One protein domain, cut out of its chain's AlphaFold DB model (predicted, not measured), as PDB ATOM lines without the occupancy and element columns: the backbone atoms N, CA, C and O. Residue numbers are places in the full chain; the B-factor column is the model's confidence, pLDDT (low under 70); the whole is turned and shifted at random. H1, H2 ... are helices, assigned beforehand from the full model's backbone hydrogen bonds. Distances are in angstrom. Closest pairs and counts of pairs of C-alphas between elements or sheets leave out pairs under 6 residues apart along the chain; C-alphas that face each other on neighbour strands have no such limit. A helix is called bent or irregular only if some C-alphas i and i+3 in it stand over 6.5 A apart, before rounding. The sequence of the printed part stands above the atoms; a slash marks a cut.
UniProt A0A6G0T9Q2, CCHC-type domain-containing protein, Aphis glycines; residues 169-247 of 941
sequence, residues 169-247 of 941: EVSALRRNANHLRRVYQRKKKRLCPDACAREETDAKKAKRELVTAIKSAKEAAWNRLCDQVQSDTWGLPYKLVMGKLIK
ATOM      1  N   GLU A 169      -8.480 -96.349 489.862       86.00
ATOM      2  CA  GLU A 169      -8.696 -97.785 489.625       86.00
ATOM      3  C   GLU A 169      -7.455 -98.453 489.005       86.00
ATOM      4  O   GLU A 169      -6.904 -99.396 489.576       86.00
ATOM      5  N   VAL A 170      -6.927 -97.908 487.899       87.00
ATOM      6  CA  VAL A 170      -5.664 -98.369 487.283       87.00
ATOM      7  C   VAL A 170      -4.505 -98.303 488.290       87.00
ATOM      8  O   VAL A 170      -3.645 -99.189 488.334       87.00
ATOM      9  N   SER A 171      -4.511 -97.292 489.162       83.81
ATOM     10  CA  SER A 171      -3.522 -97.122 490.236       83.81
ATOM     11  C   SER A 171      -3.674 -98.146 491.377       83.81
ATOM     12  O   SER A 171      -2.690 -98.490 492.036       83.81
ATOM     13  N   ALA A 172      -4.880 -98.664 491.626       87.69
ATOM     14  CA  ALA A 172      -5.128 -99.763 492.558       87.69
ATOM     15  C   ALA A 172      -4.697-101.112 491.959       87.69
ATOM     16  O   ALA A 172      -3.919-101.837 492.582       87.69
ATOM     17  N   LEU A 173      -5.091-101.396 490.712       88.88
ATOM     18  CA  LEU A 173      -4.702-102.612 489.989       88.88
ATOM     19  C   LEU A 173      -3.172-102.747 489.865       88.88
ATOM     20  O   LEU A 173      -2.635-103.842 490.040       88.88
ATOM     21  N   ARG A 174      -2.443-101.638 489.655       86.56
ATOM     22  CA  ARG A 174      -0.967-101.647 489.631       86.56
ATOM     23  C   ARG A 174      -0.362-102.014 490.987       86.56
ATOM     24  O   ARG A 174       0.594-102.785 491.031       86.56
ATOM     25  N   ARG A 175      -0.916-101.503 492.094       84.81
ATOM     26  CA  ARG A 175      -0.465-101.867 493.449       84.81
ATOM     27  C   ARG A 175      -0.706-103.351 493.736       84.81
ATOM     28  O   ARG A 175       0.203-104.006 494.241       84.81
ATOM     29  N   ASN A 176      -1.862-103.888 493.339       87.12
ATOM     30  CA  ASN A 176      -2.184-105.309 493.494       87.12
ATOM     31  C   ASN A 176      -1.219-106.215 492.700       87.12
ATOM     32  O   ASN A 176      -0.594-107.112 493.265       87.12
ATOM     33  N   ALA A 177      -1.000-105.928 491.412       85.31
ATOM     34  CA  ALA A 177      -0.071-106.695 490.577       85.31
ATOM     35  C   ALA A 177       1.382-106.662 491.108       85.31
ATOM     36  O   ALA A 177       2.065-107.688 491.110       85.31
ATOM     37  N   ASN A 178       1.843-105.509 491.613       82.31
ATOM     38  CA  ASN A 178       3.154-105.386 492.258       82.31
ATOM     39  C   ASN A 178       3.245-106.202 493.563       82.31
ATOM     40  O   ASN A 178       4.265-106.844 493.813       82.31
ATOM     41  N   HIS A 179       2.193-106.189 494.389       86.19
ATOM     42  CA  HIS A 179       2.125-106.968 495.628       86.19
ATOM     43  C   HIS A 179       2.200-108.475 495.341       86.19
ATOM     44  O   HIS A 179       3.075-109.158 495.875       86.19
ATOM     45  N   LEU A 180       1.360-108.980 494.435       83.38
ATOM     46  CA  LEU A 180       1.305-110.404 494.097       83.38
ATOM     47  C   LEU A 180       2.607-110.910 493.449       83.38
ATOM     48  O   LEU A 180       3.047-112.013 493.778       83.38
ATOM     49  N   ARG A 181       3.312-110.100 492.633       80.00
ATOM     50  CA  ARG A 181       4.659-110.481 492.151       80.00
ATOM     51  C   ARG A 181       5.642-110.669 493.311       80.00
ATOM     52  O   ARG A 181       6.362-111.664 493.327       80.00
ATOM     53  N   ARG A 182       5.653-109.752 494.288       78.25
ATOM     54  CA  ARG A 182       6.541-109.838 495.464       78.25
ATOM     55  C   ARG A 182       6.234-111.065 496.322       78.25
ATOM     56  O   ARG A 182       7.167-111.696 496.811       78.25
ATOM     57  N   VAL A 183       4.959-111.437 496.475       81.81
ATOM     58  CA  VAL A 183       4.553-112.687 497.148       81.81
ATOM     59  C   VAL A 183       5.118-113.903 496.406       81.81
ATOM     60  O   VAL A 183       5.852-114.687 497.009       81.81
ATOM     61  N   TYR A 184       4.882-114.011 495.093       79.94
ATOM     62  CA  TYR A 184       5.428-115.087 494.256       79.94
ATOM     63  C   TYR A 184       6.965-115.174 494.318       79.94
ATOM     64  O   TYR A 184       7.502-116.243 494.594       79.94
ATOM     65  N   GLN A 185       7.689-114.063 494.131       73.12
ATOM     66  CA  GLN A 185       9.161-114.041 494.172       73.12
ATOM     67  C   GLN A 185       9.713-114.499 495.531       73.12
ATOM     68  O   GLN A 185      10.673-115.268 495.580       73.12
ATOM     69  N   ARG A 186       9.106-114.053 496.640       77.44
ATOM     70  CA  ARG A 186       9.510-114.457 497.998       77.44
ATOM     71  C   ARG A 186       9.241-115.937 498.258       77.44
ATOM     72  O   ARG A 186      10.083-116.588 498.872       77.44
ATOM     73  N   LYS A 187       8.109-116.467 497.778       76.25
ATOM     74  CA  LYS A 187       7.757-117.890 497.902       76.25
ATOM     75  C   LYS A 187       8.698-118.762 497.061       76.25
ATOM     76  O   LYS A 187       9.300-119.685 497.597       76.25
ATOM     77  N   LYS A 188       8.956-118.374 495.806       72.88
ATOM     78  CA  LYS A 188       9.895-119.037 494.880       72.88
ATOM     79  C   LYS A 188      11.350-119.041 495.358       72.88
ATOM     80  O   LYS A 188      12.101-119.941 495.008       72.88
ATOM     81  N   LYS A 189      11.766-118.061 496.170       67.94
ATOM     82  CA  LYS A 189      13.093-118.062 496.816       67.94
ATOM     83  C   LYS A 189      13.175-119.009 498.033       67.94
ATOM     84  O   LYS A 189      14.263-119.212 498.557       67.94
ATOM     85  N   ARG A 190      12.050-119.564 498.502       70.75
ATOM     86  CA  ARG A 190      11.954-120.405 499.713       70.75
ATOM     87  C   ARG A 190      11.460-121.836 499.463       70.75
ATOM     88  O   ARG A 190      11.627-122.669 500.342       70.75
ATOM     89  N   LEU A 191      10.820-122.110 498.325       64.75
ATOM     90  CA  LEU A 191      10.144-123.376 498.012       64.75
ATOM     91  C   LEU A 191      10.351-123.770 496.540       64.75
ATOM     92  O   LEU A 191      10.742-122.942 495.717       64.75
ATOM     93  N   CYS A 192      10.064-125.034 496.209       61.03
ATOM     94  CA  CYS A 192      10.159-125.558 494.846       61.03
ATOM     95  C   CYS A 192       9.174-124.868 493.865       61.03
ATOM     96  O   CYS A 192       8.215-124.216 494.302       61.03
ATOM     97  N   PRO A 193       9.388-124.989 492.535       59.19
ATOM     98  CA  PRO A 193       8.575-124.297 491.533       59.19
ATOM     99  C   PRO A 193       7.072-124.593 491.631       59.19
ATOM    100  O   PRO A 193       6.271-123.656 491.626       59.19
ATOM    101  N   ASP A 194       6.689-125.862 491.790       60.88
ATOM    102  CA  ASP A 194       5.284-126.291 491.766       60.88
ATOM    103  C   ASP A 194       4.497-125.764 492.975       60.88
ATOM    104  O   ASP A 194       3.369-125.285 492.836       60.88
ATOM    105  N   ALA A 195       5.141-125.694 494.146       67.50
ATOM    106  CA  ALA A 195       4.581-125.080 495.350       67.50
ATOM    107  C   ALA A 195       4.307-123.564 495.207       67.50
ATOM    108  O   ALA A 195       3.676-122.965 496.083       67.50
ATOM    109  N   CYS A 196       4.764-122.931 494.121       70.88
ATOM    110  CA  CYS A 196       4.561-121.514 493.811       70.88
ATOM    111  C   CYS A 196       3.634-121.272 492.605       70.88
ATOM    112  O   CYS A 196       3.409-120.114 492.240       70.88
ATOM    113  N   ALA A 197       3.094-122.327 491.981       76.25
ATOM    114  CA  ALA A 197       2.314-122.224 490.746       76.25
ATOM    115  C   ALA A 197       1.061-121.343 490.896       76.25
ATOM    116  O   ALA A 197       0.773-120.528 490.016       76.25
ATOM    117  N   ARG A 198       0.350-121.439 492.030       78.06
ATOM    118  CA  ARG A 198      -0.853-120.634 492.302       78.06
ATOM    119  C   ARG A 198      -0.522-119.142 492.374       78.06
ATOM    120  O   ARG A 198      -1.081-118.355 491.614       78.06
ATOM    121  N   GLU A 199       0.458-118.763 493.193       83.94
ATOM    122  CA  GLU A 199       0.888-117.367 493.319       83.94
ATOM    123  C   GLU A 199       1.472-116.824 491.998       83.94
ATOM    124  O   GLU A 199       1.344-115.632 491.707       83.94
ATOM    125  N   GLU A 200       2.042-117.686 491.145       79.62
ATOM    126  CA  GLU A 200       2.418-117.315 489.778       79.62
ATOM    127  C   GLU A 200       1.193-117.017 488.899       79.62
ATOM    128  O   GLU A 200       1.188-116.026 488.161       79.62
ATOM    129  N   THR A 201       0.140-117.841 488.974       84.25
ATOM    130  CA  THR A 201      -1.115-117.589 488.248       84.25
ATOM    131  C   THR A 201      -1.827-116.328 488.731       84.25
ATOM    132  O   THR A 201      -2.305-115.568 487.889       84.25
ATOM    133  N   ASP A 202      -1.806-116.027 490.031       83.19
ATOM    134  CA  ASP A 202      -2.394-114.806 490.596       83.19
ATOM    135  C   ASP A 202      -1.627-113.549 490.161       83.19
ATOM    136  O   ASP A 202      -2.224-112.578 489.687       83.19
ATOM    137  N   ALA A 203      -0.289-113.581 490.203       79.75
ATOM    138  CA  ALA A 203       0.545-112.497 489.681       79.75
ATOM    139  C   ALA A 203       0.349-112.291 488.162       79.75
ATOM    140  O   ALA A 203       0.289-111.151 487.682       79.75
ATOM    141  N   LYS A 204       0.191-113.376 487.387       79.31
ATOM    142  CA  LYS A 204      -0.159-113.329 485.953       79.31
ATOM    143  C   LYS A 204      -1.570-112.767 485.720       79.31
ATOM    144  O   LYS A 204      -1.758-111.999 484.775       79.31
ATOM    145  N   LYS A 205      -2.549-113.114 486.562       86.69
ATOM    146  CA  LYS A 205      -3.947-112.658 486.492       86.69
ATOM    147  C   LYS A 205      -4.064-111.160 486.774       86.69
ATOM    148  O   LYS A 205      -4.510-110.428 485.892       86.69
ATOM    149  N   ALA A 206      -3.535-110.680 487.900       83.50
ATOM    150  CA  ALA A 206      -3.553-109.255 488.244       83.50
ATOM    151  C   ALA A 206      -2.818-108.385 487.199       83.50
ATOM    152  O   ALA A 206      -3.255-107.280 486.875       83.50
ATOM    153  N   LYS A 207      -1.741-108.906 486.584       80.12
ATOM    154  CA  LYS A 207      -1.071-108.268 485.433       80.12
ATOM    155  C   LYS A 207      -1.988-108.150 484.203       80.12
ATOM    156  O   LYS A 207      -1.948-107.122 483.527       80.12
ATOM    157  N   ARG A 208      -2.810-109.163 483.894       82.19
ATOM    158  CA  ARG A 208      -3.788-109.125 482.780       82.19
ATOM    159  C   ARG A 208      -4.932-108.142 483.053       82.19
ATOM    160  O   ARG A 208      -5.326-107.406 482.149       82.19
ATOM    161  N   GLU A 209      -5.434-108.102 484.283       86.06
ATOM    162  CA  GLU A 209      -6.511-107.197 484.713       86.06
ATOM    163  C   GLU A 209      -6.071-105.728 484.617       86.06
ATOM    164  O   GLU A 209      -6.726-104.933 483.940       86.06
ATOM    165  N   LEU A 210      -4.884-105.397 485.145       86.56
ATOM    166  CA  LEU A 210      -4.239-104.088 484.980       86.56
ATOM    167  C   LEU A 210      -4.112-103.671 483.504       86.56
ATOM    168  O   LEU A 210      -4.472-102.553 483.135       86.56
ATOM    169  N   VAL A 211      -3.613-104.566 482.643       78.06
ATOM    170  CA  VAL A 211      -3.468-104.305 481.198       78.06
ATOM    171  C   VAL A 211      -4.823-104.081 480.514       78.06
ATOM    172  O   VAL A 211      -4.887-103.345 479.529       78.06
ATOM    173  N   THR A 212      -5.900-104.676 481.029       83.44
ATOM    174  CA  THR A 212      -7.250-104.541 480.467       83.44
ATOM    175  C   THR A 212      -7.873-103.193 480.832       83.44
ATOM    176  O   THR A 212      -8.273-102.462 479.927       83.44
ATOM    177  N   ALA A 213      -7.858-102.797 482.110       84.88
ATOM    178  CA  ALA A 213      -8.375-101.494 482.548       84.88
ATOM    179  C   ALA A 213      -7.660-100.311 481.856       84.88
ATOM    180  O   ALA A 213      -8.294 -99.352 481.416       84.88
ATOM    181  N   ILE A 214      -6.340-100.427 481.647       80.94
ATOM    182  CA  ILE A 214      -5.529 -99.447 480.899       80.94
ATOM    183  C   ILE A 214      -5.986 -99.275 479.437       80.94
ATOM    184  O   ILE A 214      -5.733 -98.219 478.854       80.94
ATOM    185  N   LYS A 215      -6.626-100.275 478.812       78.75
ATOM    186  CA  LYS A 215      -7.189-100.136 477.457       78.75
ATOM    187  C   LYS A 215      -8.494 -99.343 477.486       78.75
ATOM    188  O   LYS A 215      -8.573 -98.313 476.826       78.75
ATOM    189  N   SER A 216      -9.466 -99.776 478.289       82.12
ATOM    190  CA  SER A 216     -10.798 -99.157 478.349       82.12
ATOM    191  C   SER A 216     -10.750 -97.685 478.768       82.12
ATOM    192  O   SER A 216     -11.420 -96.849 478.168       82.12
ATOM    193  N   ALA A 217      -9.892 -97.331 479.730       83.50
ATOM    194  CA  ALA A 217      -9.759 -95.942 480.162       83.50
ATOM    195  C   ALA A 217      -9.238 -95.012 479.042       83.50
ATOM    196  O   ALA A 217      -9.660 -93.859 478.948       83.50
ATOM    197  N   LYS A 218      -8.349 -95.504 478.160       79.25
ATOM    198  CA  LYS A 218      -7.825 -94.733 477.011       79.25
ATOM    199  C   LYS A 218      -8.901 -94.428 475.979       79.25
ATOM    200  O   LYS A 218      -8.922 -93.329 475.437       79.25
ATOM    201  N   GLU A 219      -9.777 -95.392 475.725       80.25
ATOM    202  CA  GLU A 219     -10.894 -95.274 474.788       80.25
ATOM    203  C   GLU A 219     -11.905 -94.221 475.278       80.25
ATOM    204  O   GLU A 219     -12.242 -93.290 474.549       80.25
ATOM    205  N   ALA A 220     -12.258 -94.257 476.568       82.19
ATOM    206  CA  ALA A 220     -13.129 -93.261 477.199       82.19
ATOM    207  C   ALA A 220     -12.531 -91.837 477.274       82.19
ATOM    208  O   ALA A 220     -13.274 -90.868 477.431       82.19
ATOM    209  N   ALA A 221     -11.205 -91.683 477.192       79.81
ATOM    210  CA  ALA A 221     -10.538 -90.378 477.092       79.81
ATOM    211  C   ALA A 221     -10.425 -89.859 475.651       79.81
ATOM    212  O   ALA A 221     -10.370 -88.652 475.442       79.81
ATOM    213  N   TRP A 222     -10.400 -90.752 474.658       77.19
ATOM    214  CA  TRP A 222     -10.394 -90.357 473.251       77.19
ATOM    215  C   TRP A 222     -11.724 -89.718 472.842       77.19
ATOM    216  O   TRP A 222     -11.722 -88.619 472.298       77.19
ATOM    217  N   ASN A 223     -12.850 -90.357 473.175       80.62
ATOM    218  CA  ASN A 223     -14.176 -89.882 472.763       80.62
ATOM    219  C   ASN A 223     -14.462 -88.464 473.295       80.62
ATOM    220  O   ASN A 223     -14.727 -87.563 472.504       80.62
ATOM    221  N   ARG A 224     -14.228 -88.227 474.597       80.81
ATOM    222  CA  ARG A 224     -14.377 -86.904 475.239       80.81
ATOM    223  C   ARG A 224     -13.529 -85.794 474.602       80.81
ATOM    224  O   ARG A 224     -13.873 -84.623 474.731       80.81
ATOM    225  N   LEU A 225     -12.419 -86.131 473.937       78.44
ATOM    226  CA  LEU A 225     -11.589 -85.158 473.221       78.44
ATOM    227  C   LEU A 225     -12.160 -84.817 471.833       78.44
ATOM    228  O   LEU A 225     -11.989 -83.687 471.377       78.44
ATOM    229  N   CYS A 226     -12.840 -85.760 471.176       77.50
ATOM    230  CA  CYS A 226     -13.565 -85.506 469.930       77.50
ATOM    231  C   CYS A 226     -14.750 -84.559 470.166       77.50
ATOM    232  O   CYS A 226     -14.926 -83.606 469.411       77.50
ATOM    233  N   ASP A 227     -15.505 -84.774 471.247       78.31
ATOM    234  CA  ASP A 227     -16.688 -83.974 471.594       78.31
ATOM    235  C   ASP A 227     -16.338 -82.485 471.821       78.31
ATOM    236  O   ASP A 227     -17.088 -81.584 471.439       78.31
ATOM    237  N   GLN A 228     -15.146 -82.202 472.366       73.69
ATOM    238  CA  GLN A 228     -14.639 -80.834 472.559       73.69
ATOM    239  C   GLN A 228     -14.398 -80.062 471.252       73.69
ATOM    240  O   GLN A 228     -14.415 -78.833 471.272       73.69
ATOM    241  N   VAL A 229     -14.188 -80.738 470.116       73.12
ATOM    242  CA  VAL A 229     -13.950 -80.067 468.821       73.12
ATOM    243  C   VAL A 229     -15.183 -79.284 468.364       73.12
ATOM    244  O   VAL A 229     -15.039 -78.252 467.716       73.12
ATOM    245  N   GLN A 230     -16.381 -79.750 468.726       67.38
ATOM    246  CA  GLN A 230     -17.654 -79.135 468.336       67.38
ATOM    247  C   GLN A 230     -18.049 -77.939 469.220       67.38
ATOM    248  O   GLN A 230     -18.922 -77.168 468.837       67.38
ATOM    249  N   SER A 231     -17.432 -77.783 470.400       69.62
ATOM    250  CA  SER A 231     -17.776 -76.737 471.379       69.62
ATOM    251  C   SER A 231     -16.692 -75.666 471.573       69.62
ATOM    252  O   SER A 231     -17.033 -74.515 471.826       69.62
ATOM    253  N   ASP A 232     -15.405 -75.995 471.404       64.75
ATOM    254  CA  ASP A 232     -14.308 -75.017 471.344       64.75
ATOM    255  C   ASP A 232     -13.303 -75.411 470.248       64.75
ATOM    256  O   ASP A 232     -12.320 -76.130 470.471       64.75
ATOM    257  N   THR A 233     -13.550 -74.904 469.038       62.25
ATOM    258  CA  THR A 233     -12.738 -75.151 467.834       62.25
ATOM    259  C   THR A 233     -11.296 -74.649 467.951       62.25
ATOM    260  O   THR A 233     -10.418 -75.171 467.266       62.25
ATOM    261  N   TRP A 234     -11.013 -73.708 468.861       63.38
ATOM    262  CA  TRP A 234      -9.671 -73.174 469.147       63.38
ATOM    263  C   TRP A 234      -9.127 -73.664 470.506       63.38
ATOM    264  O   TRP A 234      -8.117 -73.169 471.031       63.38
ATOM    265  N   GLY A 235      -9.789 -74.667 471.081       66.06
ATOM    266  CA  GLY A 235      -9.606 -75.167 472.433       66.06
ATOM    267  C   GLY A 235      -8.464 -76.148 472.620       66.06
ATOM    268  O   GLY A 235      -7.420 -76.088 471.964       66.06
ATOM    269  N   LEU A 236      -8.653 -77.068 473.566       69.88
ATOM    270  CA  LEU A 236      -7.684 -78.125 473.850       69.88
ATOM    271  C   LEU A 236      -7.357 -78.992 472.612       69.88
ATOM    272  O   LEU A 236      -6.164 -79.244 472.417       69.88
ATOM    273  N   PRO A 237      -8.311 -79.390 471.741       70.38
ATOM    274  CA  PRO A 237      -7.992 -80.151 470.530       70.38
ATOM    275  C   PRO A 237      -7.055 -79.390 469.581       70.38
ATOM    276  O   PRO A 237      -5.996 -79.905 469.218       70.38
ATOM    277  N   TYR A 238      -7.370 -78.129 469.260       66.38
ATOM    278  CA  TYR A 238      -6.527 -77.265 468.425       66.38
ATOM    279  C   TYR A 238      -5.129 -77.071 469.029       66.38
ATOM    280  O   TYR A 238      -4.113 -77.288 468.365       66.38
ATOM    281  N   LYS A 239      -5.054 -76.766 470.330       67.31
ATOM    282  CA  LYS A 239      -3.786 -76.585 471.059       67.31
ATOM    283  C   LYS A 239      -2.954 -77.881 471.117       67.31
ATOM    284  O   LYS A 239      -1.724 -77.811 471.122       67.31
ATOM    285  N   LEU A 240      -3.585 -79.060 471.095       67.56
ATOM    286  CA  LEU A 240      -2.911 -80.363 470.974       67.56
ATOM    287  C   LEU A 240      -2.411 -80.664 469.552       67.56
ATOM    288  O   LEU A 240      -1.380 -81.326 469.417       67.56
ATOM    289  N   VAL A 241      -3.096 -80.190 468.507       62.34
ATOM    290  CA  VAL A 241      -2.642 -80.299 467.108       62.34
ATOM    291  C   VAL A 241      -1.473 -79.344 466.851       62.34
ATOM    292  O   VAL A 241      -0.382 -79.795 466.497       62.34
ATOM    293  N   MET A 242      -1.633 -78.051 467.140       56.75
ATOM    294  CA  MET A 242      -0.570 -77.049 466.964       56.75
ATOM    295  C   MET A 242       0.666 -77.371 467.820       56.75
ATOM    296  O   MET A 242       1.800 -77.288 467.350       56.75
ATOM    297  N   GLY A 243       0.465 -77.853 469.053       51.47
ATOM    298  CA  GLY A 243       1.540 -78.312 469.940       51.47
ATOM    299  C   GLY A 243       2.284 -79.579 469.483       51.47
ATOM    300  O   GLY A 243       3.321 -79.907 470.070       51.47
ATOM    301  N   LYS A 244       1.783 -80.287 468.457       53.38
ATOM    302  CA  LYS A 244       2.516 -81.333 467.721       53.38
ATOM    303  C   LYS A 244       3.230 -80.754 466.498       53.38
ATOM    304  O   LYS A 244       4.415 -81.020 466.343       53.38
ATOM    305  N   LEU A 245       2.546 -79.936 465.690       46.62
ATOM    306  CA  LEU A 245       3.106 -79.319 464.475       46.62
ATOM    307  C   LEU A 245       4.354 -78.460 464.757       46.62
ATOM    308  O   LEU A 245       5.291 -78.449 463.969       46.62
ATOM    309  N   ILE A 246       4.402 -77.790 465.912       45.38
ATOM    310  CA  ILE A 246       5.510 -76.902 466.312       45.38
ATOM    311  C   ILE A 246       6.722 -77.678 466.890       45.38
ATOM    312  O   ILE A 246       7.767 -77.094 467.174       45.38
ATOM    313  N   LYS A 247       6.639 -79.007 467.059       39.69
ATOM    314  CA  LYS A 247       7.735 -79.837 467.597       39.69
ATOM    315  C   LYS A 247       8.489 -80.604 466.512       39.69
ATOM    316  O   LYS A 247       8.334 -81.816 466.379       39.69
TER     317      LYS A 247
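This is residues 169 to 247 of the 941 residues of the protein "CCHC-type domain-containing protein" of Aphis glycines (UniProt A0A6G0T9Q2). One long helix, H2, makes the length of this domain, with H1 folded back alongside its earlier part as a helical hairpin, and the short helix H3 turning off at the far end of H2 to make a corner. Residues 239 to 247, of which 239 to 245 belong to H3, stick out from that corner as a small foot. The printed part has 79 residues with three named helices, H1, H2 and H3 in that order along the chain, and no named strand; the class is all helix. The whole is extended, with a radius of gyration of the C-alphas of 20.6 A, and its outline is a rod spanning 61 by 25 by 15 A.

Begin with H2, residues 194 to 230, the longest helix. Next look for H1, residues 169 to 188, which touches H2; the closest C-alphas of the two are those of Ala 177 and Ala 206, 4.9 A apart. The two helices run opposite ways at a shallow tilt of 17 degrees and form a helical hairpin. Then move to H3, residues 236 to 245, which touches H2 with residues 225 to 229 of H2 alone. Their closest C-alphas are those of Val 229 and Pro 237, 6.2 A apart, and their lines are about perpendicular, at 79 degrees. H1 and H3 are apart. In the backbones of H1 and H3 you will find each O i to N i+4 pair within hydrogen-bond range; in H2 it is 24 of 33.

Find C-alpha 194 at (5.284, -126.291, 491.766); from there H2 runs for 57.4 A to C-alpha 230 at (-17.654, -79.135, 468.336). H2 is irregular: look at C-alphas 195 and 198, which are 7.7 A apart. H1 begins at C-alpha 169, at (-8.696, -97.785, 489.625), and measures 28.7 A to C-alpha 188. H3 measures 14.3 A from C-alpha 236 to C-alpha 245, the latter at (3.106, -79.319, 464.475).

The two C-alphas farthest apart are those of Cys 192 and Trp 234, at 61.6 A. The printed part has no cut. The links from H1 to H2 and from H2 to H3 are both tight, with 5 residues in each. Residues 189 to 194, 218 to 224 and 230 to 235 also stand free. The mean pLDDT of the printed part is 75.0; look for values under 70 at residue 189 and at residues 191 to 195, 230 to 236 and 238 to 247 of this model.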